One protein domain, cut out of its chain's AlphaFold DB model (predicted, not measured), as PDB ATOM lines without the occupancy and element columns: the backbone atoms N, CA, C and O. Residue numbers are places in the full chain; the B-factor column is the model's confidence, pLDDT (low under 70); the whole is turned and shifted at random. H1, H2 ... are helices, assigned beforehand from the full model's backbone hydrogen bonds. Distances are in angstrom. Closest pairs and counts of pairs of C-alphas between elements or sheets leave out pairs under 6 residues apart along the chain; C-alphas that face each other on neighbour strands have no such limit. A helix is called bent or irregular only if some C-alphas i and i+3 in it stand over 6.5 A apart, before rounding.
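AT A GLANCE: This is residues 185 to 361 of the 361 residues of an uncharacterized protein of Bradyrhizobium pachyrhizi (UniProt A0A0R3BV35). Two long helices, H4 and H6, lie side by side and run the same way as the core, and the bent helix H8 wraps round H4: its first arm crosses H4 and its second folds back along it. H7 makes a corner with the end of H4, H1 packs on the second arm of H8, and the short H2 and H3 come before H4, towards its beginning. The printed part has 177 residues with eight named helices, H1 to H8 in order, and no named strand; its class is all helix. It is compact, with a radius of gyration of the C-alphas of 16.8 A and spans of 51 by 39 by 29 A.

HOW THE PARTS SIT: H1, residues 185 to 199, touches H8b, residues 349 to 359, with residues 193 to 197 alone; the closest C-alphas are those of Lys 197 and Ala 358, 4.7 A apart. H2, residues 202 to 206, is close to but not clearly touching H3, residues 210 to 216, with C-alphas 206 and 213 6.3 A apart. H4, residues 220 to 246, touches H6, residues 279 to 302, at a shallow tilt of 34.8 degrees, only just short of steep, the same way; the closest C-alphas are those of Gly 241 and Phe 298, 4.0 A apart. H5, residues 251 to 257, is close to but not clearly touching H4, with C-alphas 254 and 244 6.9 A apart. H7, residues 306 to 322, touches H4 at residue 246 alone, with C-alphas 309 and 246 4.8 A apart. By its hydrogen bonds H8, residues 337 to 359, was assigned as one helix, but it is bent: C-alphas 346 and 349 are 7.4 A apart. Its arm H8a, residues 337 to 346, is about perpendicular to H4, at 75 degrees, and touches it, with C-alphas 344 and 239 4.8 A apart. Every O i to N i+4 pair is within hydrogen-bond range in H1, H2, H4, H5, H6, H7 and H8a; H3 has 2 of 3 and H8b 3 of 7, with 5 of 8 O i to N i+3 pairs in H8b.

IN THESE COORDINATES: H1 begins at C-alpha 185, (-40.900, 142.317, 241.588), and is 20.4 A long. H4 measures 38.6 A, H6 34.2 A and H7 24.4 A. H8b ends at C-alpha 359, (-22.314, 133.496, 236.984).

THE WHOLE: The C-alphas of Asp 218 and Thr 329 are the two farthest apart, 52.5 A. The printed part has no cut, and the links H5 to H6 and H7 to H8 are long. Mean pLDDT of the printed part is 71.8; 76 residues are under 70, among them 185 to 219 and 323 to 337.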
ATOM      1  N   TRP A 185     -41.951 142.168 242.597       33.31
ATOM      2  CA  TRP A 185     -40.900 142.317 241.588       33.31
ATOM      3  C   TRP A 185     -39.480 142.270 242.161       33.31
ATOM      4  O   TRP A 185     -38.571 141.822 241.467       33.31
ATOM      5  N   SER A 186     -39.266 142.673 243.416       32.12
ATOM      6  CA  SER A 186     -37.954 142.566 244.072       32.12
ATOM      7  C   SER A 186     -37.734 141.177 244.678       32.12
ATOM      8  O   SER A 186     -36.660 140.606 244.490       32.12
ATOM      9  N   ALA A 187     -38.756 140.594 245.315       32.66
ATOM     10  CA  ALA A 187     -38.700 139.268 245.932       32.66
ATOM     11  C   ALA A 187     -38.658 138.129 244.896       32.66
ATOM     12  O   ALA A 187     -37.832 137.231 245.026       32.66
ATOM     13  N   ALA A 188     -39.440 138.201 243.812       41.84
ATOM     14  CA  ALA A 188     -39.358 137.236 242.712       41.84
ATOM     15  C   ALA A 188     -38.035 137.366 241.951       41.84
ATOM     16  O   ALA A 188     -37.468 136.363 241.536       41.84
ATOM     17  N   LYS A 189     -37.485 138.580 241.813       47.12
ATOM     18  CA  LYS A 189     -36.155 138.786 241.219       47.12
ATOM     19  C   LYS A 189     -35.041 138.268 242.127       47.12
ATOM     20  O   LYS A 189     -34.072 137.724 241.612       47.12
ATOM     21  N   ALA A 190     -35.176 138.398 243.447       49.19
ATOM     22  CA  ALA A 190     -34.229 137.859 244.420       49.19
ATOM     23  C   ALA A 190     -34.302 136.326 244.511       49.19
ATOM     24  O   ALA A 190     -33.261 135.682 244.436       49.19
ATOM     25  N   GLY A 191     -35.503 135.744 244.580       45.34
ATOM     26  CA  GLY A 191     -35.730 134.295 244.584       45.34
ATOM     27  C   GLY A 191     -35.333 133.633 243.265       45.34
ATOM     28  O   GLY A 191     -34.672 132.603 243.268       45.34
ATOM     29  N   PHE A 192     -35.613 134.278 242.132       56.50
ATOM     30  CA  PHE A 192     -35.125 133.840 240.825       56.50
ATOM     31  C   PHE A 192     -33.603 133.964 240.704       56.50
ATOM     32  O   PHE A 192     -32.951 133.050 240.215       56.50
ATOM     33  N   LYS A 193     -33.008 135.066 241.178       59.50
ATOM     34  CA  LYS A 193     -31.548 135.233 241.185       59.50
ATOM     35  C   LYS A 193     -30.873 134.199 242.089       59.50
ATOM     36  O   LYS A 193     -29.825 133.686 241.715       59.50
ATOM     37  N   ALA A 194     -31.466 133.882 243.238       58.53
ATOM     38  CA  ALA A 194     -30.997 132.826 244.128       58.53
ATOM     39  C   ALA A 194     -31.157 131.438 243.489       58.53
ATOM     40  O   ALA A 194     -30.212 130.661 243.517       58.53
ATOM     41  N   GLY A 195     -32.289 131.165 242.834       56.56
ATOM     42  CA  GLY A 195     -32.541 129.915 242.114       56.56
ATOM     43  C   GLY A 195     -31.607 129.704 240.921       56.56
ATOM     44  O   GLY A 195     -31.058 128.622 240.769       56.56
ATOM     45  N   LEU A 196     -31.343 130.745 240.123       61.06
ATOM     46  CA  LEU A 196     -30.327 130.700 239.065       61.06
ATOM     47  C   LEU A 196     -28.919 130.510 239.630       61.06
ATOM     48  O   LEU A 196     -28.120 129.777 239.057       61.06
ATOM     49  N   LYS A 197     -28.601 131.184 240.741       63.28
ATOM     50  CA  LYS A 197     -27.298 131.042 241.391       63.28
ATOM     51  C   LYS A 197     -27.093 129.613 241.887       63.28
ATOM     52  O   LYS A 197     -26.013 129.075 241.697       63.28
ATOM     53  N   GLU A 198     -28.119 129.004 242.476       58.44
ATOM     54  CA  GLU A 198     -28.097 127.607 242.911       58.44
ATOM     55  C   GLU A 198     -27.962 126.649 241.724       58.44
ATOM     56  O   GLU A 198     -27.113 125.762 241.728       58.44
ATOM     57  N   ALA A 199     -28.752 126.878 240.674       58.62
ATOM     58  CA  ALA A 199     -28.756 126.083 239.455       58.62
ATOM     59  C   ALA A 199     -27.357 125.986 238.817       58.62
ATOM     60  O   ALA A 199     -26.913 124.909 238.433       58.62
ATOM     61  N   PHE A 200     -26.622 127.097 238.757       62.47
ATOM     62  CA  PHE A 200     -25.306 127.156 238.112       62.47
ATOM     63  C   PHE A 200     -24.110 126.912 239.043       62.47
ATOM     64  O   PHE A 200     -22.970 127.141 238.627       62.47
ATOM     65  N   LYS A 201     -24.330 126.442 240.280       63.25
ATOM     66  CA  LYS A 201     -23.226 126.078 241.178       63.25
ATOM     67  C   LYS A 201     -22.379 124.950 240.603       63.25
ATOM     68  O   LYS A 201     -22.886 123.994 240.014       63.25
ATOM     69  N   ALA A 202     -21.077 125.035 240.868       55.12
ATOM     70  CA  ALA A 202     -20.111 124.026 240.459       55.12
ATOM     71  C   ALA A 202     -20.447 122.632 241.017       55.12
ATOM     72  O   ALA A 202     -20.208 121.661 240.313       55.12
ATOM     73  N   GLU A 203     -21.046 122.508 242.211       55.78
ATOM     74  CA  GLU A 203     -21.414 121.200 242.784       55.78
ATOM     75  C   GLU A 203     -22.528 120.484 241.997       55.78
ATOM     76  O   GLU A 203     -22.446 119.277 241.769       55.78
ATOM     77  N   ASN A 204     -23.535 121.221 241.514       52.62
ATOM     78  CA  ASN A 204     -24.647 120.651 240.742       52.62
ATOM     79  C   ASN A 204     -24.202 120.151 239.362       52.62
ATOM     80  O   ASN A 204     -24.782 119.214 238.819       52.62
ATOM     81  N   ILE A 205     -23.144 120.745 238.810       49.09
ATOM     82  CA  ILE A 205     -22.618 120.394 237.486       49.09
ATOM     83  C   ILE A 205     -21.436 119.420 237.603       49.09
ATOM     84  O   ILE A 205     -21.261 118.556 236.747       49.09
ATOM     85  N   ALA A 206     -20.705 119.443 238.717       49.66
ATOM     86  CA  ALA A 206     -19.789 118.381 239.128       49.66
ATOM     87  C   ALA A 206     -20.492 117.024 239.265       49.66
ATOM     88  O   ALA A 206     -19.917 116.000 238.905       49.66
ATOM     89  N   ALA A 207     -21.752 117.010 239.710       50.00
ATOM     90  CA  ALA A 207     -22.575 115.802 239.711       50.00
ATOM     91  C   ALA A 207     -22.839 115.246 238.294       50.00
ATOM     92  O   ALA A 207     -23.112 114.058 238.149       50.00
ATOM     93  N   MET A 208     -22.734 116.076 237.247       51.25
ATOM     94  CA  MET A 208     -22.910 115.657 235.850       51.25
ATOM     95  C   MET A 208     -21.626 115.068 235.244       51.25
ATOM     96  O   MET A 208     -21.705 114.333 234.263       51.25
ATOM     97  N   ILE A 209     -20.449 115.382 235.806       59.88
ATOM     98  CA  ILE A 209     -19.138 114.886 235.348       59.88
ATOM     99  C   ILE A 209     -18.267 114.561 236.578       59.88
ATOM    100  O   ILE A 209     -17.439 115.385 236.985       59.88
ATOM    101  N   PRO A 210     -18.439 113.368 237.180       53.59
ATOM    102  CA  PRO A 210     -17.819 113.008 238.459       53.59
ATOM    103  C   PRO A 210     -16.285 113.115 238.485       53.59
ATOM    104  O   PRO A 210     -15.708 113.540 239.485       53.59
ATOM    105  N   ASP A 211     -15.617 112.808 237.369       57.91
ATOM    106  CA  ASP A 211     -14.148 112.805 237.271       57.91
ATOM    107  C   ASP A 211     -13.532 114.214 237.238       57.91
ATOM    108  O   ASP A 211     -12.328 114.390 237.445       57.91
ATOM    109  N   LEU A 212     -14.347 115.244 236.989       58.81
ATOM    110  CA  LEU A 212     -13.869 116.607 236.800       58.81
ATOM    111  C   LEU A 212     -13.328 117.188 238.110       58.81
ATOM    112  O   LEU A 212     -12.230 117.733 238.123       58.81
ATOM    113  N   VAL A 213     -14.043 117.022 239.228       53.72
ATOM    114  CA  VAL A 213     -13.703 117.653 240.520       53.72
ATOM    115  C   VAL A 213     -12.333 117.225 241.031       53.72
ATOM    116  O   VAL A 213     -11.545 118.069 241.457       53.72
ATOM    117  N   LEU A 214     -12.021 115.931 240.940       52.81
ATOM    118  CA  LEU A 214     -10.738 115.384 241.382       52.81
ATOM    119  C   LEU A 214      -9.581 115.844 240.484       52.81
ATOM    120  O   LEU A 214      -8.469 116.050 240.964       52.81
ATOM    121  N   MET A 215      -9.839 116.063 239.191       56.44
ATOM    122  CA  MET A 215      -8.811 116.435 238.217       56.44
ATOM    123  C   MET A 215      -8.370 117.908 238.322       56.44
ATOM    124  O   MET A 215      -7.225 118.231 237.988       56.44
ATOM    125  N   VAL A 216      -9.252 118.806 238.790       56.12
ATOM    126  CA  VAL A 216      -9.009 120.268 238.850       56.12
ATOM    127  C   VAL A 216      -8.784 120.820 240.262       56.12
ATOM    128  O   VAL A 216      -8.549 122.024 240.423       56.12
ATOM    129  N   ALA A 217      -8.832 119.963 241.286       54.06
ATOM    130  CA  ALA A 217      -8.823 120.365 242.690       54.06
ATOM    131  C   ALA A 217      -7.605 121.210 243.105       54.06
ATOM    132  O   ALA A 217      -7.777 122.051 243.971       54.06
ATOM    133  N   ASP A 218      -6.447 121.114 242.443       54.28
ATOM    134  CA  ASP A 218      -5.237 121.873 242.828       54.28
ATOM    135  C   ASP A 218      -4.629 122.725 241.699       54.28
ATOM    136  O   ASP A 218      -3.535 123.272 241.836       54.28
ATOM    137  N   LYS A 219      -5.313 122.858 240.553       67.94
ATOM    138  CA  LYS A 219      -4.696 123.413 239.335       67.94
ATOM    139  C   LYS A 219      -5.398 124.681 238.852       67.94
ATOM    140  O   LYS A 219      -6.470 124.626 238.255       67.94
ATOM    141  N   VAL A 220      -4.765 125.834 239.090       70.19
ATOM    142  CA  VAL A 220      -5.316 127.176 238.802       70.19
ATOM    143  C   VAL A 220      -5.673 127.360 237.320       70.19
ATOM    144  O   VAL A 220      -6.794 127.761 237.025       70.19
ATOM    145  N   ALA A 221      -4.785 126.988 236.392       64.44
ATOM    146  CA  ALA A 221      -5.017 127.147 234.949       64.44
ATOM    147  C   ALA A 221      -6.223 126.334 234.441       64.44
ATOM    148  O   ALA A 221      -7.070 126.844 233.709       64.44
ATOM    149  N   ALA A 222      -6.368 125.092 234.908       66.81
ATOM    150  CA  ALA A 222      -7.496 124.248 234.535       66.81
ATOM    151  C   ALA A 222      -8.820 124.728 235.164       66.81
ATOM    152  O   ALA A 222      -9.871 124.621 234.532       66.81
ATOM    153  N   ARG A 223      -8.786 125.329 236.365       72.25
ATOM    154  CA  ARG A 223      -9.954 125.997 236.969       72.25
ATOM    155  C   ARG A 223     -10.383 127.227 236.169       72.25
ATOM    156  O   ARG A 223     -11.577 127.434 235.969       72.25
ATOM    157  N   GLU A 224      -9.433 128.029 235.693       76.12
ATOM    158  CA  GLU A 224      -9.724 129.187 234.842       76.12
ATOM    159  C   GLU A 224     -10.291 128.772 233.480       76.12
ATOM    160  O   GLU A 224     -11.308 129.320 233.049       76.12
ATOM    161  N   ALA A 225      -9.707 127.760 232.833       73.62
ATOM    162  CA  ALA A 225     -10.225 127.208 231.584       73.62
ATOM    163  C   ALA A 225     -11.656 126.663 231.757       73.62
ATOM    164  O   ALA A 225     -12.552 127.001 230.983       73.62
ATOM    165  N   LEU A 226     -11.909 125.909 232.831       78.56
ATOM    166  CA  LEU A 226     -13.241 125.405 233.170       78.56
ATOM    167  C   LEU A 226     -14.240 126.537 233.429       78.56
ATOM    168  O   LEU A 226     -15.361 126.485 232.925       78.56
ATOM    169  N   LYS A 227     -13.831 127.591 234.142       81.69
ATOM    170  CA  LYS A 227     -14.657 128.786 234.363       81.69
ATOM    171  C   LYS A 227     -15.001 129.482 233.045       81.69
ATOM    172  O   LYS A 227     -16.137 129.908 232.861       81.69
ATOM    173  N   ASN A 228     -14.061 129.576 232.110       82.44
ATOM    174  CA  ASN A 228     -14.308 130.174 230.796       82.44
ATOM    175  C   ASN A 228     -15.295 129.341 229.964       82.44
ATOM    176  O   ASN A 228     -16.210 129.906 229.359       82.44
ATOM    177  N   ILE A 229     -15.158 128.010 229.985       82.94
ATOM    178  CA  ILE A 229     -16.106 127.072 229.362       82.94
ATOM    179  C   ILE A 229     -17.499 127.260 229.977       82.94
ATOM    180  O   ILE A 229     -18.462 127.511 229.254       82.94
ATOM    181  N   GLN A 230     -17.592 127.234 231.307       84.12
ATOM    182  CA  GLN A 230     -18.828 127.452 232.056       84.12
ATOM    183  C   GLN A 230     -19.501 128.773 231.670       84.12
ATOM    184  O   GLN A 230     -20.657 128.786 231.250       84.12
ATOM    185  N   VAL A 231     -18.785 129.896 231.779       86.75
ATOM    186  CA  VAL A 231     -19.330 131.235 231.503       86.75
ATOM    187  C   VAL A 231     -19.867 131.318 230.078       86.75
ATOM    188  O   VAL A 231     -20.959 131.852 229.866       86.75
ATOM    189  N   LYS A 232     -19.118 130.801 229.098       88.88
ATOM    190  CA  LYS A 232     -19.518 130.837 227.691       88.88
ATOM    191  C   LYS A 232     -20.780 130.014 227.453       88.88
ATOM    192  O   LYS A 232     -21.766 130.543 226.939       88.88
ATOM    193  N   PHE A 233     -20.765 128.741 227.839       87.69
ATOM    194  CA  PHE A 233     -21.838 127.815 227.485       87.69
ATOM    195  C   PHE A 233     -23.092 127.983 228.340       87.69
ATOM    196  O   PHE A 233     -24.183 127.751 227.827       87.69
ATOM    197  N   ILE A 234     -22.987 128.530 229.558       88.00
ATOM    198  CA  ILE A 234     -24.167 128.999 230.294       88.00
ATOM    199  C   ILE A 234     -24.838 130.158 229.553       88.00
ATOM    200  O   ILE A 234     -26.053 130.142 229.369       88.00
ATOM    201  N   LYS A 235     -24.083 131.171 229.108       90.56
ATOM    202  CA  LYS A 235     -24.667 132.321 228.394       90.56
ATOM    203  C   LYS A 235     -25.309 131.903 227.073       90.56
ATOM    204  O   LYS A 235     -26.431 132.312 226.780       90.56
ATOM    205  N   GLU A 236     -24.609 131.087 226.287       91.38
ATOM    206  CA  GLU A 236     -25.110 130.593 225.002       91.38
ATOM    207  C   GLU A 236     -26.325 129.672 225.185       91.38
ATOM    208  O   GLU A 236     -27.352 129.892 224.540       91.38
ATOM    209  N   GLY A 237     -26.250 128.704 226.102       89.81
ATOM    210  CA  GLY A 237     -27.349 127.785 226.388       89.81
ATOM    211  C   GLY A 237     -28.579 128.504 226.936       89.81
ATOM    212  O   GLY A 237     -29.675 128.346 226.401       89.81
ATOM    213  N   PHE A 238     -28.406 129.394 227.919       90.56
ATOM    214  CA  PHE A 238     -29.508 130.179 228.480       90.56
ATOM    215  C   PHE A 238     -30.198 131.028 227.409       90.56
ATOM    216  O   PHE A 238     -31.426 131.056 227.337       90.56
ATOM    217  N   ALA A 239     -29.434 131.673 226.523       93.62
ATOM    218  CA  ALA A 239     -30.004 132.447 225.425       93.62
ATOM    219  C   ALA A 239     -30.820 131.581 224.447       93.62
ATOM    220  O   ALA A 239     -31.893 132.008 224.016       93.62
ATOM    221  N   LYS A 240     -30.357 130.364 224.132       93.38
ATOM    222  CA  LYS A 240     -31.079 129.400 223.279       93.38
ATOM    223  C   LYS A 240     -32.365 128.907 223.922       93.38
ATOM    224  O   LYS A 240     -33.402 128.901 223.266       93.38
ATOM    225  N   GLY A 241     -32.316 128.577 225.210       87.00
ATOM    226  CA  GLY A 241     -33.506 128.234 225.984       87.00
ATOM    227  C   GLY A 241     -34.543 129.356 225.959       87.00
ATOM    228  O   GLY A 241     -35.714 129.120 225.672       87.00
ATOM    229  N   VAL A 242     -34.100 130.600 226.181       92.44
ATOM    230  CA  VAL A 242     -34.981 131.775 226.122       92.44
ATOM    231  C   VAL A 242     -35.593 131.956 224.736       92.44
ATOM    232  O   VAL A 242     -36.791 132.204 224.631       92.44
ATOM    233  N   ALA A 243     -34.797 131.826 223.675       92.88
ATOM    234  CA  ALA A 243     -35.289 131.926 222.305       92.88
ATOM    235  C   ALA A 243     -36.352 130.854 221.997       92.88
ATOM    236  O   ALA A 243     -37.388 131.182 221.422       92.88
ATOM    237  N   ALA A 244     -36.153 129.614 222.448       85.06
ATOM    238  CA  ALA A 244     -37.113 128.528 222.261       85.06
ATOM    239  C   ALA A 244     -38.450 128.780 222.977       85.06
ATOM    240  O   ALA A 244     -39.514 128.651 222.370       85.06
ATOM    241  N   GLY A 245     -38.424 129.211 224.244       84.12
ATOM    242  CA  GLY A 245     -39.659 129.481 224.992       84.12
ATOM    243  C   GLY A 245     -40.376 130.759 224.541       84.12
ATOM    244  O   GLY A 245     -41.602 130.854 224.627       84.12
ATOM    245  N   VAL A 246     -39.641 131.723 223.978       89.69
ATOM    246  CA  VAL A 246     -40.213 132.883 223.273       89.69
ATOM    247  C   VAL A 246     -40.955 132.458 222.002       89.69
ATOM    248  O   VAL A 246     -42.033 132.987 221.725       89.69
ATOM    249  N   MET A 247     -40.416 131.482 221.267       84.81
ATOM    250  CA  MET A 247     -41.042 130.904 220.073       84.81
ATOM    251  C   MET A 247     -42.149 129.894 220.380       84.81
ATOM    252  O   MET A 247     -42.837 129.452 219.463       84.81
ATOM    253  N   GLY A 248     -42.360 129.569 221.657       79.38
ATOM    254  CA  GLY A 248     -43.425 128.675 222.095       79.38
ATOM    255  C   GLY A 248     -43.162 127.204 221.787       79.38
ATOM    256  O   GLY A 248     -44.123 126.463 221.612       79.38
ATOM    257  N   TRP A 249     -41.892 126.797 221.712       80.06
ATOM    258  CA  TRP A 249     -41.527 125.386 221.583       80.06
ATOM    259  C   TRP A 249     -41.998 124.578 222.800       80.06
ATOM    260  O   TRP A 249     -42.101 125.115 223.905       80.06
ATOM    261  N   SER A 250     -42.261 123.289 222.607       71.69
ATOM    262  CA  SER A 250     -42.507 122.324 223.677       71.69
ATOM    263  C   SER A 250     -41.199 121.833 224.305       71.69
ATOM    264  O   SER A 250     -40.104 122.007 223.762       71.69
ATOM    265  N   GLU A 251     -41.306 121.182 225.463       65.12
ATOM    266  CA  GLU A 251     -40.163 120.550 226.128       65.12
ATOM    267  C   GLU A 251     -39.517 119.465 225.257       65.12
ATOM    268  O   GLU A 251     -38.290 119.398 225.164       65.12
ATOM    269  N   GLU A 252     -40.316 118.654 224.555       60.12
ATOM    270  CA  GLU A 252     -39.798 117.630 223.643       60.12
ATOM    271  C   GLU A 252     -39.067 118.235 222.440       60.12
ATOM    272  O   GLU A 252     -38.063 117.695 221.967       60.12
ATOM    273  N   GLU A 253     -39.544 119.376 221.950       63.59
ATOM    274  CA  GLU A 253     -38.930 120.101 220.842       63.59
ATOM    275  C   GLU A 253     -37.578 120.692 221.255       63.59
ATOM    276  O   GLU A 253     -36.599 120.578 220.517       63.59
ATOM    277  N   VAL A 254     -37.480 121.232 222.472       62.47
ATOM    278  CA  VAL A 254     -36.218 121.687 223.069       62.47
ATOM    279  C   VAL A 254     -35.242 120.527 223.267       62.47
ATOM    280  O   VAL A 254     -34.079 120.633 222.867       62.47
ATOM    281  N   ALA A 255     -35.707 119.410 223.832       64.56
ATOM    282  CA  ALA A 255     -34.876 118.238 224.095       64.56
ATOM    283  C   ALA A 255     -34.303 117.631 222.804       64.56
ATOM    284  O   ALA A 255     -33.126 117.284 222.750       64.56
ATOM    285  N   SER A 256     -35.116 117.543 221.751       59.94
ATOM    286  CA  SER A 256     -34.711 116.948 220.471       59.94
ATOM    287  C   SER A 256     -33.867 117.876 219.595       59.94
ATOM    288  O   SER A 256     -33.035 117.393 218.824       59.94
ATOM    289  N   ASN A 257     -34.041 119.200 219.701       66.38
ATOM    290  CA  ASN A 257     -33.403 120.134 218.771       66.38
ATOM    291  C   ASN A 257     -32.255 120.952 219.360       66.38
ATOM    292  O   ASN A 257     -31.361 121.312 218.589       66.38
ATOM    293  N   LEU A 258     -32.238 121.246 220.665       72.94
ATOM    294  CA  LEU A 258     -31.260 122.164 221.274       72.94
ATOM    295  C   LEU A 258     -30.203 121.477 222.135       72.94
ATOM    296  O   LEU A 258     -29.161 122.084 222.377       72.94
ATOM    297  N   MET A 259     -30.436 120.232 222.545       71.12
ATOM    298  CA  MET A 259     -29.485 119.476 223.358       71.12
ATOM    299  C   MET A 259     -28.385 118.847 222.503       71.12
ATOM    300  O   MET A 259     -28.605 118.493 221.342       71.12
ATOM    301  N   ASN A 260     -27.206 118.677 223.099       63.78
ATOM    302  CA  ASN A 260     -26.064 117.962 222.521       63.78
ATOM    303  C   ASN A 260     -25.584 118.560 221.183       63.78
ATOM    304  O   ASN A 260     -25.409 117.876 220.172       63.78
ATOM    305  N   ARG A 261     -25.433 119.893 221.150       70.06
ATOM    306  CA  ARG A 261     -25.050 120.676 219.955       70.06
ATOM    307  C   ARG A 261     -23.638 121.259 220.045       70.06
ATOM    308  O   ARG A 261     -23.271 122.154 219.267       70.06
ATOM    309  N   ILE A 262     -22.828 120.776 220.983       71.19
ATOM    310  CA  ILE A 262     -21.430 121.178 221.094       71.19
ATOM    311  C   ILE A 262     -20.621 120.555 219.961       71.19
ATOM    312  O   ILE A 262     -20.816 119.415 219.554       71.19
ATOM    313  N   THR A 263     -19.695 121.340 219.419       69.75
ATOM    314  CA  THR A 263     -18.770 120.879 218.385       69.75
ATOM    315  C   THR A 263     -17.357 121.306 218.730       69.75
ATOM    316  O   THR A 263     -17.139 122.301 219.425       69.75
ATOM    317  N   ALA A 264     -16.388 120.592 218.165       64.88
ATOM    318  CA  ALA A 264     -14.968 120.881 218.318       64.88
ATOM    319  C   ALA A 264     -14.587 122.322 217.931       64.88
ATOM    320  O   ALA A 264     -13.654 122.875 218.498       64.88
ATOM    321  N   PHE A 265     -15.322 122.933 216.998       69.00
ATOM    322  CA  PHE A 265     -15.130 124.328 216.605       69.00
ATOM    323  C   PHE A 265     -15.584 125.313 217.695       69.00
ATOM    324  O   PHE A 265     -14.930 126.318 217.941       69.00
ATOM    325  N   ARG A 266     -16.689 125.026 218.395       72.56
ATOM    326  CA  ARG A 266     -17.255 125.938 219.405       72.56
ATOM    327  C   ARG A 266     -16.417 126.028 220.678       72.56
ATOM    328  O   ARG A 266     -16.520 127.024 221.395       72.56
ATOM    329  N   VAL A 267     -15.599 125.014 220.946       72.50
ATOM    330  CA  VAL A 267     -14.688 124.968 222.099       72.50
ATOM    331  C   VAL A 267     -13.264 125.422 221.773       72.50
ATOM    332  O   VAL A 267     -12.421 125.442 222.663       72.50
ATOM    333  N   GLN A 268     -12.992 125.801 220.520       71.00
ATOM    334  CA  GLN A 268     -11.678 126.289 220.111       71.00
ATOM    335  C   GLN A 268     -11.310 127.564 220.884       71.00
ATOM    336  O   GLN A 268     -12.127 128.483 220.998       71.00
ATOM    337  N   GLY A 269     -10.080 127.625 221.393       72.62
ATOM    338  CA  GLY A 269      -9.584 128.738 222.204       72.62
ATOM    339  C   GLY A 269     -10.002 128.677 223.676       72.62
ATOM    340  O   GLY A 269      -9.776 129.641 224.404       72.62
ATOM    341  N   LEU A 270     -10.639 127.583 224.112       73.44
ATOM    342  CA  LEU A 270     -10.976 127.314 225.517       73.44
ATOM    343  C   LEU A 270     -10.076 126.232 226.127       73.44
ATOM    344  O   LEU A 270     -10.383 125.702 227.195       73.44
ATOM    345  N   GLU A 271      -9.005 125.859 225.427       69.81
ATOM    346  CA  GLU A 271      -8.055 124.865 225.895       69.81
ATOM    347  C   GLU A 271      -7.304 125.362 227.137       69.81
ATOM    348  O   GLU A 271      -6.948 126.536 227.253       69.81
ATOM    349  N   ASP A 272      -7.048 124.447 228.070       66.12
ATOM    350  CA  ASP A 272      -6.142 124.699 229.183       66.12
ATOM    351  C   ASP A 272      -4.690 124.710 228.665       66.12
ATOM    352  O   ASP A 272      -4.246 123.690 228.125       66.12
ATOM    353  N   PRO A 273      -3.924 125.803 228.850       62.25
ATOM    354  CA  PRO A 273      -2.521 125.876 228.441       62.25
ATOM    355  C   PRO A 273      -1.637 124.774 229.039       62.25
ATOM    356  O   PRO A 273      -0.629 124.407 228.440       62.25
ATOM    357  N   ALA A 274      -2.002 124.238 230.207       63.88
ATOM    358  CA  ALA A 274      -1.281 123.155 230.871       63.88
ATOM    359  C   ALA A 274      -1.690 121.750 230.382       63.88
ATOM    360  O   ALA A 274      -1.103 120.759 230.818       63.88
ATOM    361  N   GLY A 275      -2.678 121.645 229.484       65.12
ATOM    362  CA  GLY A 275      -3.112 120.385 228.874       65.12
ATOM    363  C   GLY A 275      -3.786 119.401 229.836       65.12
ATOM    364  O   GLY A 275      -3.900 118.221 229.511       65.12
ATOM    365  N   ILE A 276      -4.224 119.855 231.014       68.38
ATOM    366  CA  ILE A 276      -4.871 119.012 232.030       68.38
ATOM    367  C   ILE A 276      -6.286 118.659 231.574       68.38
ATOM    368  O   ILE A 276      -6.723 117.519 231.713       68.38
ATOM    369  N   LEU A 277      -7.009 119.632 231.013       66.88
ATOM    370  CA  LEU A 277      -8.305 119.384 230.393       66.88
ATOM    371  C   LEU A 277      -8.098 118.787 229.001       66.88
ATOM    372  O   LEU A 277      -7.699 119.478 228.061       66.88
ATOM    373  N   THR A 278      -8.407 117.499 228.849       71.44
ATOM    374  CA  THR A 278      -8.406 116.877 227.520       71.44
ATOM    375  C   THR A 278      -9.498 117.491 226.644       71.44
ATOM    376  O   THR A 278     -10.535 117.944 227.132       71.44
ATOM    377  N   ARG A 279      -9.322 117.447 225.319       67.25
ATOM    378  CA  ARG A 279     -10.347 117.914 224.371       67.25
ATOM    379  C   ARG A 279     -11.699 117.219 224.575       67.25
ATOM    380  O   ARG A 279     -12.733 117.862 224.434       67.25
ATOM    381  N   ALA A 280     -11.689 115.930 224.915       65.75
ATOM    382  CA  ALA A 280     -12.901 115.174 225.218       65.75
ATOM    383  C   ALA A 280     -13.598 115.719 226.473       65.75
ATOM    384  O   ALA A 280     -14.798 115.982 226.439       65.75
ATOM    385  N   THR A 281     -12.831 115.991 227.533       67.94
ATOM    386  CA  THR A 281     -13.335 116.622 228.760       67.94
ATOM    387  C   THR A 281     -13.923 118.001 228.470       67.94
ATOM    388  O   THR A 281     -15.030 118.295 228.901       67.94
ATOM    389  N   ILE A 282     -13.239 118.839 227.686       72.00
ATOM    390  CA  ILE A 282     -13.728 120.179 227.318       72.00
ATOM    391  C   ILE A 282     -15.077 120.098 226.592       72.00
ATOM    392  O   ILE A 282     -15.978 120.879 226.890       72.00
ATOM    393  N   LEU A 283     -15.230 119.153 225.660       69.25
ATOM    394  CA  LEU A 283     -16.480 118.943 224.928       69.25
ATOM    395  C   LEU A 283     -17.617 118.496 225.851       69.25
ATOM    396  O   LEU A 283     -18.698 119.073 225.788       69.25
ATOM    397  N   GLN A 284     -17.363 117.524 226.730       70.44
ATOM    398  CA  GLN A 284     -18.354 117.033 227.695       70.44
ATOM    399  C   GLN A 284     -18.791 118.130 228.668       70.44
ATOM    400  O   GLN A 284     -19.979 118.316 228.909       70.44
ATOM    401  N   VAL A 285     -17.831 118.896 229.189       74.12
ATOM    402  CA  VAL A 285     -18.089 120.003 230.115       74.12
ATOM    403  C   VAL A 285     -18.902 121.094 229.425       74.12
ATOM    404  O   VAL A 285     -19.915 121.538 229.959       74.12
ATOM    405  N   ALA A 286     -18.506 121.496 228.217       76.81
ATOM    406  CA  ALA A 286     -19.257 122.456 227.417       76.81
ATOM    407  C   ALA A 286     -20.702 121.998 227.161       76.81
ATOM    408  O   ALA A 286     -21.622 122.810 227.241       76.81
ATOM    409  N   GLU A 287     -20.901 120.710 226.874       75.56
ATOM    410  CA  GLU A 287     -22.213 120.140 226.561       75.56
ATOM    411  C   GLU A 287     -23.114 120.093 227.788       75.56
ATOM    412  O   GLU A 287     -24.257 120.541 227.717       75.56
ATOM    413  N   ALA A 288     -22.581 119.661 228.930       71.81
ATOM    414  CA  ALA A 288     -23.305 119.670 230.193       71.81
ATOM    415  C   ALA A 288     -23.766 121.091 230.565       71.81
ATOM    416  O   ALA A 288     -24.950 121.303 230.836       71.81
ATOM    417  N   TYR A 289     -22.862 122.078 230.507       78.88
ATOM    418  CA  TYR A 289     -23.194 123.472 230.819       78.88
ATOM    419  C   TYR A 289     -24.202 124.076 229.836       78.88
ATOM    420  O   TYR A 289     -25.122 124.772 230.268       78.88
ATOM    421  N   GLU A 290     -24.054 123.825 228.531       82.69
ATOM    422  CA  GLU A 290     -25.004 124.316 227.531       82.69
ATOM    423  C   GLU A 290     -26.386 123.692 227.730       82.69
ATOM    424  O   GLU A 290     -27.358 124.432 227.874       82.69
ATOM    425  N   ASN A 291     -26.481 122.362 227.788       77.38
ATOM    426  CA  ASN A 291     -27.749 121.646 227.928       77.38
ATOM    427  C   ASN A 291     -28.502 122.092 229.182       77.38
ATOM    428  O   ASN A 291     -29.690 122.418 229.125       77.38
ATOM    429  N   TYR A 292     -27.790 122.168 230.308       76.69
ATOM    430  CA  TYR A 292     -28.360 122.626 231.565       76.69
ATOM    431  C   TYR A 292     -28.907 124.053 231.443       76.69
ATOM    432  O   TYR A 292     -30.056 124.329 231.791       76.69
ATOM    433  N   ALA A 293     -28.123 124.967 230.871       81.69
ATOM    434  CA  ALA A 293     -28.541 126.350 230.703       81.69
ATOM    435  C   ALA A 293     -29.703 126.519 229.707       81.69
ATOM    436  O   ALA A 293     -30.546 127.391 229.923       81.69
ATOM    437  N   VAL A 294     -29.795 125.681 228.666       81.25
ATOM    438  CA  VAL A 294     -30.944 125.654 227.744       81.25
ATOM    439  C   VAL A 294     -32.234 125.351 228.501       81.25
ATOM    440  O   VAL A 294     -33.211 126.083 228.334       81.25
ATOM    441  N   VAL A 295     -32.243 124.337 229.369       77.31
ATOM    442  CA  VAL A 295     -33.432 123.988 230.167       77.31
ATOM    443  C   VAL A 295     -33.865 125.165 231.043       77.31
ATOM    444  O   VAL A 295     -35.028 125.568 231.024       77.31
ATOM    445  N   ILE A 296     -32.917 125.781 231.751       79.44
ATOM    446  CA  ILE A 296     -33.189 126.920 232.636       79.44
ATOM    447  C   ILE A 296     -33.711 128.138 231.856       79.44
ATOM    448  O   ILE A 296     -34.676 128.788 232.271       79.44
ATOM    449  N   GLY A 297     -33.111 128.454 230.704       81.88
ATOM    450  CA  GLY A 297     -33.567 129.544 229.836       81.88
ATOM    451  C   GLY A 297     -34.968 129.304 229.271       81.88
ATOM    452  O   GLY A 297     -35.785 130.232 229.195       81.88
ATOM    453  N   PHE A 298     -35.272 128.055 228.916       83.25
ATOM    454  CA  PHE A 298     -36.588 127.655 228.437       83.25
ATOM    455  C   PHE A 298     -37.648 127.827 229.524       83.25
ATOM    456  O   PHE A 298     -38.611 128.560 229.317       83.25
ATOM    457  N   GLN A 299     -37.431 127.275 230.718       81.31
ATOM    458  CA  GLN A 299     -38.354 127.433 231.848       81.31
ATOM    459  C   GLN A 299     -38.593 128.910 232.196       81.31
ATOM    460  O   GLN A 299     -39.737 129.337 232.377       81.31
ATOM    461  N   PHE A 300     -37.526 129.719 232.220       84.69
ATOM    462  CA  PHE A 300     -37.629 131.153 232.484       84.69
ATOM    463  C   PHE A 300     -38.537 131.871 231.484       84.69
ATOM    464  O   PHE A 300     -39.396 132.658 231.884       84.69
ATOM    465  N   SER A 301     -38.311 131.648 230.190       83.19
ATOM    466  CA  SER A 301     -39.055 132.328 229.128       83.19
ATOM    467  C   SER A 301     -40.479 131.795 228.996       83.19
ATOM    468  O   SER A 301     -41.400 132.584 228.787       83.19
ATOM    469  N   SER A 302     -40.693 130.496 229.208       77.25
ATOM    470  CA  SER A 302     -42.012 129.863 229.202       77.25
ATOM    471  C   SER A 302     -42.941 130.444 230.267       77.25
ATOM    472  O   SER A 302     -44.109 130.684 229.960       77.25
ATOM    473  N   ALA A 303     -42.410 130.792 231.445       80.12
ATOM    474  CA  ALA A 303     -43.144 131.447 232.530       80.12
ATOM    475  C   ALA A 303     -43.477 132.937 232.283       80.12
ATOM    476  O   ALA A 303     -44.157 133.560 233.100       80.12
ATOM    477  N   LYS A 304     -42.990 133.548 231.191       83.31
ATOM    478  CA  LYS A 304     -43.315 134.940 230.835       83.31
ATOM    479  C   LYS A 304     -44.647 135.045 230.108       83.31
ATOM    480  O   LYS A 304     -45.073 134.129 229.403       83.31
ATOM    481  N   ASP A 305     -45.277 136.208 230.244       80.94
ATOM    482  CA  ASP A 305     -46.511 136.515 229.535       80.94
ATOM    483  C   ASP A 305     -46.305 136.612 228.008       80.94
ATOM    484  O   ASP A 305     -45.194 136.758 227.485       80.94
ATOM    485  N   LEU A 306     -47.413 136.517 227.269       83.31
ATOM    486  CA  LEU A 306     -47.403 136.529 225.807       83.31
ATOM    487  C   LEU A 306     -46.911 137.864 225.226       83.31
ATOM    488  O   LEU A 306     -46.348 137.884 224.129       83.31
ATOM    489  N   LYS A 307     -47.120 138.978 225.939       87.00
ATOM    490  CA  LYS A 307     -46.697 140.309 225.492       87.00
ATOM    491  C   LYS A 307     -45.173 140.383 225.465       87.00
ATOM    492  O   LYS A 307     -44.603 140.714 224.428       87.00
ATOM    493  N   TRP A 308     -44.526 139.975 226.552       89.38
ATOM    494  CA  TRP A 308     -43.077 139.904 226.664       89.38
ATOM    495  C   TRP A 308     -42.475 138.997 225.588       89.38
ATOM    496  O   TRP A 308     -41.522 139.386 224.914       89.38
ATOM    497  N   LYS A 309     -43.068 137.817 225.357       85.69
ATOM    498  CA  LYS A 309     -42.612 136.894 224.302       85.69
ATOM    499  C   LYS A 309     -42.662 137.555 222.921       85.69
ATOM    500  O   LYS A 309     -41.662 137.565 222.208       85.69
ATOM    501  N   ARG A 310     -43.782 138.194 222.564       86.75
ATOM    502  CA  ARG A 310     -43.930 138.910 221.282       86.75
ATOM    503  C   ARG A 310     -42.930 140.057 221.126       86.75
ATOM    504  O   ARG A 310     -42.383 140.232 220.041       86.75
ATOM    505  N   GLU A 311     -42.664 140.807 222.192       89.69
ATOM    506  CA  GLU A 311     -41.656 141.874 222.188       89.69
ATOM    507  C   GLU A 311     -40.244 141.327 221.943       89.69
ATOM    508  O   GLU A 311     -39.486 141.914 221.169       89.69
ATOM    509  N   MET A 312     -39.895 140.184 222.546       91.06
ATOM    510  CA  MET A 312     -38.605 139.529 222.311       91.06
ATOM    511  C   MET A 312     -38.473 139.023 220.872       91.06
ATOM    512  O   MET A 312     -37.442 139.288 220.252       91.06
ATOM    513  N   VAL A 313     -39.508 138.384 220.306       87.62
ATOM    514  CA  VAL A 313     -39.514 137.994 218.881       87.62
ATOM    515  C   VAL A 313     -39.335 139.221 217.996       87.62
ATOM    516  O   VAL A 313     -38.449 139.242 217.150       87.62
ATOM    517  N   ALA A 314     -40.133 140.273 218.199       86.00
ATOM    518  CA  ALA A 314     -40.078 141.473 217.370       86.00
ATOM    519  C   ALA A 314     -38.701 142.155 217.434       86.00
ATOM    520  O   ALA A 314     -38.148 142.546 216.403       86.00
ATOM    521  N   LYS A 315     -38.122 142.257 218.636       88.00
ATOM    522  CA  LYS A 315     -36.773 142.792 218.847       88.00
ATOM    523  C   LYS A 315     -35.722 141.941 218.137       88.00
ATOM    524  O   LYS A 315     -34.899 142.491 217.406       88.00
ATOM    525  N   GLY A 316     -35.757 140.625 218.338       85.81
ATOM    526  CA  GLY A 316     -34.806 139.694 217.738       85.81
ATOM    527  C   GLY A 316     -34.886 139.698 216.216       85.81
ATOM    528  O   GLY A 316     -33.890 139.964 215.551       85.81
ATOM    529  N   SER A 317     -36.086 139.547 215.656       81.31
ATOM    530  CA  SER A 317     -36.330 139.580 214.211       81.31
ATOM    531  C   SER A 317     -35.896 140.895 213.564       81.31
ATOM    532  O   SER A 317     -35.318 140.877 212.478       81.31
ATOM    533  N   LYS A 318     -36.099 142.041 214.231       84.31
ATOM    534  CA  LYS A 318     -35.602 143.336 213.741       84.31
ATOM    535  C   LYS A 318     -34.076 143.353 213.632       84.31
ATOM    536  O   LYS A 318     -33.550 143.824 212.626       84.31
ATOM    537  N   ILE A 319     -33.372 142.844 214.644       81.06
ATOM    538  CA  ILE A 319     -31.905 142.761 214.628       81.06
ATOM    539  C   ILE A 319     -31.453 141.758 213.561       81.06
ATOM    540  O   ILE A 319     -30.597 142.085 212.750       81.06
ATOM    541  N   LEU A 320     -32.065 140.574 213.480       78.31
ATOM    542  CA  LEU A 320     -31.762 139.586 212.439       78.31
ATOM    543  C   LEU A 320     -31.847 140.199 211.039       78.31
ATOM    544  O   LEU A 320     -30.892 140.101 210.270       78.31
ATOM    545  N   HIS A 321     -32.927 140.928 210.766       72.00
ATOM    546  CA  HIS A 321     -33.132 141.634 209.508       72.00
ATOM    547  C   HIS A 321     -32.030 142.670 209.225       72.00
ATOM    548  O   HIS A 321     -31.489 142.712 208.121       72.00
ATOM    549  N   GLN A 322     -31.632 143.464 210.229       73.69
ATOM    550  CA  GLN A 322     -30.531 144.435 210.108       73.69
ATOM    551  C   GLN A 322     -29.189 143.775 209.763       73.69
ATOM    552  O   GLN A 322     -28.402 144.346 209.013       73.69
ATOM    553  N   TYR A 323     -28.941 142.564 210.263       66.38
ATOM    554  CA  TYR A 323     -27.737 141.779 209.966       66.38
ATOM    555  C   TYR A 323     -27.878 140.884 208.719       66.38
ATOM    556  O   TYR A 323     -26.991 140.083 208.398       66.38
ATOM    557  N   GLY A 324     -28.978 141.037 207.977       60.53
ATOM    558  CA  GLY A 324     -29.234 140.325 206.732       60.53
ATOM    559  C   GLY A 324     -29.598 138.851 206.916       60.53
ATOM    560  O   GLY A 324     -29.359 138.053 206.009       60.53
ATOM    561  N   TYR A 325     -30.122 138.482 208.085       66.00
ATOM    562  CA  TYR A 325     -30.717 137.178 208.352       66.00
ATOM    563  C   TYR A 325     -32.234 137.253 208.145       66.00
ATOM    564  O   TYR A 325     -32.928 138.003 208.831       66.00
ATOM    565  N   TYR A 326     -32.742 136.456 207.208       65.69
ATOM    566  CA  TYR A 326     -34.151 136.418 206.829       65.69
ATOM    567  C   TYR A 326     -34.656 134.984 206.943       65.69
ATOM    568  O   TYR A 326     -34.180 134.109 206.229       65.69
ATOM    569  N   PHE A 327     -35.621 134.758 207.830       62.28
ATOM    570  CA  PHE A 327     -36.197 133.433 208.089       62.28
ATOM    571  C   PHE A 327     -37.639 133.294 207.573       62.28
ATOM    572  O   PHE A 327     -38.279 132.269 207.771       62.28
ATOM    573  N   GLY A 328     -38.143 134.318 206.872       61.59
ATOM    574  CA  GLY A 328     -39.519 134.356 206.379       61.59
ATOM    575  C   GLY A 328     -40.550 134.313 207.512       61.59
ATOM    576  O   GLY A 328     -40.263 134.674 208.652       61.59
ATOM    577  N   THR A 329     -41.767 133.892 207.177       57.50
ATOM    578  CA  THR A 329     -42.859 133.639 208.135       57.50
ATOM    579  C   THR A 329     -43.238 132.161 208.194       57.50
ATOM    580  O   THR A 329     -44.279 131.827 208.753       57.50
ATOM    581  N   ASP A 330     -42.444 131.293 207.564       49.59
ATOM    582  CA  ASP A 330     -42.698 129.859 207.536       49.59
ATOM    583  C   ASP A 330     -42.519 129.279 208.949       49.59
ATOM    584  O   ASP A 330     -41.414 129.349 209.499       49.59
ATOM    585  N   PRO A 331     -43.576 128.707 209.553       51.16
ATOM    586  CA  PRO A 331     -43.484 128.098 210.871       51.16
ATOM    587  C   PRO A 331     -42.404 127.018 210.965       51.16
ATOM    588  O   PRO A 331     -41.820 126.878 212.033       51.16
ATOM    589  N   GLN A 332     -42.099 126.294 209.879       49.00
ATOM    590  CA  GLN A 332     -41.047 125.273 209.897       49.00
ATOM    591  C   GLN A 332     -39.648 125.891 209.955       49.00
ATOM    592  O   GLN A 332     -38.851 125.471 210.786       49.00
ATOM    593  N   ALA A 333     -39.368 126.935 209.170       51.38
ATOM    594  CA  ALA A 333     -38.093 127.660 209.223       51.38
ATOM    595  C   ALA A 333     -37.854 128.340 210.588       51.38
ATOM    596  O   ALA A 333     -36.732 128.373 211.094       51.38
ATOM    597  N   LEU A 334     -38.923 128.848 211.211       56.06
ATOM    598  CA  LEU A 334     -38.907 129.433 212.560       56.06
ATOM    599  C   LEU A 334     -38.833 128.376 213.681       56.06
ATOM    600  O   LEU A 334     -38.674 128.715 214.856       56.06
ATOM    601  N   PHE A 335     -38.940 127.100 213.317       54.00
ATOM    602  CA  PHE A 335     -38.803 125.943 214.192       54.00
ATOM    603  C   PHE A 335     -37.418 125.272 214.064       54.00
ATOM    604  O   PHE A 335     -37.120 124.272 214.714       54.00
ATOM    605  N   GLU A 336     -36.506 125.839 213.273       64.31
ATOM    606  CA  GLU A 336     -35.176 125.265 213.089       64.31
ATOM    607  C   GLU A 336     -34.181 125.713 214.160       64.31
ATOM    608  O   GLU A 336     -34.176 126.860 214.614       64.31
ATOM    609  N   TYR A 337     -33.244 124.815 214.488       65.88
ATOM    610  CA  TYR A 337     -32.112 125.117 215.367       65.88
ATOM    611  C   TYR A 337     -31.371 126.392 214.943       65.88
ATOM    612  O   TYR A 337     -30.999 127.188 215.795       65.88
ATOM    613  N   GLU A 338     -31.151 126.602 213.640       72.75
ATOM    614  CA  GLU A 338     -30.417 127.774 213.147       72.75
ATOM    615  C   GLU A 338     -31.168 129.077 213.423       72.75
ATOM    616  O   GLU A 338     -30.558 130.055 213.856       72.75
ATOM    617  N   PHE A 339     -32.488 129.092 213.236       78.88
ATOM    618  CA  PHE A 339     -33.285 130.251 213.604       78.88
ATOM    619  C   PHE A 339     -33.211 130.511 215.110       78.88
ATOM    620  O   PHE A 339     -32.955 131.646 215.508       78.88
ATOM    621  N   ILE A 340     -33.354 129.478 215.947       88.50
ATOM    622  CA  ILE A 340     -33.239 129.631 217.405       88.50
ATOM    623  C   ILE A 340     -31.848 130.100 217.824       88.50
ATOM    624  O   ILE A 340     -31.743 130.988 218.664       88.50
ATOM    625  N   ASP A 341     -30.781 129.572 217.230       86.50
ATOM    626  CA  ASP A 341     -29.399 129.978 217.502       86.50
ATOM    627  C   ASP A 341     -29.169 131.455 217.137       86.50
ATOM    628  O   ASP A 341     -28.584 132.221 217.907       86.50
ATOM    629  N   LYS A 342     -29.713 131.902 216.000       85.38
ATOM    630  CA  LYS A 342     -29.629 133.300 215.562       85.38
ATOM    631  C   LYS A 342     -30.515 134.224 216.389       85.38
ATOM    632  O   LYS A 342     -30.075 135.314 216.760       85.38
ATOM    633  N   LEU A 343     -31.722 133.795 216.741       90.12
ATOM    634  CA  LEU A 343     -32.593 134.527 217.652       90.12
ATOM    635  C   LEU A 343     -31.920 134.667 219.024       90.12
ATOM    636  O   LEU A 343     -31.818 135.778 219.539       90.12
ATOM    637  N   ALA A 344     -31.354 133.589 219.567       93.38
ATOM    638  CA  ALA A 344     -30.586 133.596 220.809       93.38
ATOM    639  C   ALA A 344     -29.424 134.594 220.760       93.38
ATOM    640  O   ALA A 344     -29.270 135.390 221.686       93.38
ATOM    641  N   TRP A 345     -28.664 134.621 219.660       93.00
ATOM    642  CA  TRP A 345     -27.610 135.612 219.434       93.00
ATOM    643  C   TRP A 345     -28.140 137.052 219.510       93.00
ATOM    644  O   TRP A 345     -27.570 137.878 220.219       93.00
ATOM    645  N   THR A 346     -29.275 137.360 218.874       91.38
ATOM    646  CA  THR A 346     -29.862 138.714 218.965       91.38
ATOM    647  C   THR A 346     -30.395 139.066 220.350       91.38
ATOM    648  O   THR A 346     -30.427 140.240 220.732       91.38
ATOM    649  N   LEU A 347     -30.804 138.060 221.123       91.88
ATOM    650  CA  LEU A 347     -31.312 138.236 222.477       91.88
ATOM    651  C   LEU A 347     -30.196 138.295 223.529       91.88
ATOM    652  O   LEU A 347     -30.480 138.741 224.643       91.88
ATOM    653  N   GLN A 348     -28.944 137.957 223.179       89.25
ATOM    654  CA  GLN A 348     -27.794 137.920 224.097       89.25
ATOM    655  C   GLN A 348     -27.659 139.145 225.006       89.25
ATOM    656  O   GLN A 348     -27.478 138.949 226.203       89.25
ATOM    657  N   PRO A 349     -27.783 140.404 224.541       88.06
ATOM    658  CA  PRO A 349     -27.678 141.550 225.447       88.06
ATOM    659  C   PRO A 349     -28.724 141.524 226.571       88.06
ATOM    660  O   PRO A 349     -28.449 141.918 227.700       88.06
ATOM    661  N   THR A 350     -29.925 141.022 226.269       87.75
ATOM    662  CA  THR A 350     -31.032 140.916 227.230       87.75
ATOM    663  C   THR A 350     -30.832 139.720 228.156       87.75
ATOM    664  O   THR A 350     -31.004 139.841 229.365       87.75
ATOM    665  N   THR A 351     -30.448 138.567 227.606       89.56
ATOM    666  CA  THR A 351     -30.273 137.328 228.375       89.56
ATOM    667  C   THR A 351     -29.010 137.359 229.237       89.56
ATOM    668  O   THR A 351     -29.061 136.935 230.389       89.56
ATOM    669  N   ASN A 352     -27.921 137.977 228.767       88.25
ATOM    670  CA  ASN A 352     -26.705 138.211 229.550       88.25
ATOM    671  C   ASN A 352     -26.981 139.082 230.776       88.25
ATOM    672  O   ASN A 352     -26.526 138.749 231.865       88.25
ATOM    673  N   ALA A 353     -27.782 140.144 230.645       85.06
ATOM    674  CA  ALA A 353     -28.155 140.987 231.784       85.06
ATOM    675  C   ALA A 353     -28.921 140.217 232.881       85.06
ATOM    676  O   ALA A 353     -28.927 140.629 234.042       85.06
ATOM    677  N   ILE A 354     -29.554 139.096 232.518       83.06
ATOM    678  CA  ILE A 354     -30.282 138.217 233.435       83.06
ATOM    679  C   ILE A 354     -29.336 137.204 234.087       83.06
ATOM    680  O   ILE A 354     -29.382 137.032 235.305       83.06
ATOM    681  N   VAL A 355     -28.482 136.545 233.295       81.62
ATOM    682  CA  VAL A 355     -27.667 135.409 233.760       81.62
ATOM    683  C   VAL A 355     -26.300 135.817 234.324       81.62
ATOM    684  O   VAL A 355     -25.794 135.166 235.233       81.62
ATOM    685  N   GLU A 356     -25.703 136.927 233.876       81.44
ATOM    686  CA  GLU A 356     -24.383 137.375 234.355       81.44
ATOM    687  C   GLU A 356     -24.283 137.558 235.874       81.44
ATOM    688  O   GLU A 356     -23.281 137.122 236.445       81.44
ATOM    689  N   PRO A 357     -25.277 138.147 236.568       77.94
ATOM    690  CA  PRO A 357     -25.230 138.267 238.022       77.94
ATOM    691  C   PRO A 357     -25.229 136.922 238.760       77.94
ATOM    692  O   PRO A 357     -24.861 136.899 239.932       77.94
ATOM    693  N   ALA A 358     -25.671 135.838 238.113       70.19
ATOM    694  CA  ALA A 358     -25.672 134.486 238.669       70.19
ATOM    695  C   ALA A 358     -24.364 133.724 238.385       70.19
ATOM    696  O   ALA A 358     -24.057 132.797 239.118       70.19
ATOM    697  N   ILE A 359     -23.589 134.133 237.370       71.25
ATOM    698  CA  ILE A 359     -22.314 133.496 236.984       71.25
ATOM    699  C   ILE A 359     -21.093 134.135 237.683       71.25
ATOM    700  O   ILE A 359     -20.051 133.504 237.828       71.25
ATOM    701  N   ARG A 360     -21.161 135.421 238.064       57.44
ATOM    702  CA  ARG A 360     -20.005 136.172 238.615       57.44
ATOM    703  C   ARG A 360     -19.629 135.819 240.067       57.44
ATOM    704  O   ARG A 360     -18.642 136.361 240.564       57.44
ATOM    705  N   HIS A 361     -20.392 134.958 240.731       46.50
ATOM    706  CA  HIS A 361     -20.204 134.519 242.117       46.50
ATOM    707  C   HIS A 361     -20.168 133.003 242.172       46.50
ATOM    708  O   HIS A 361     -19.632 132.503 243.182       46.50
TER     709      HIS A 361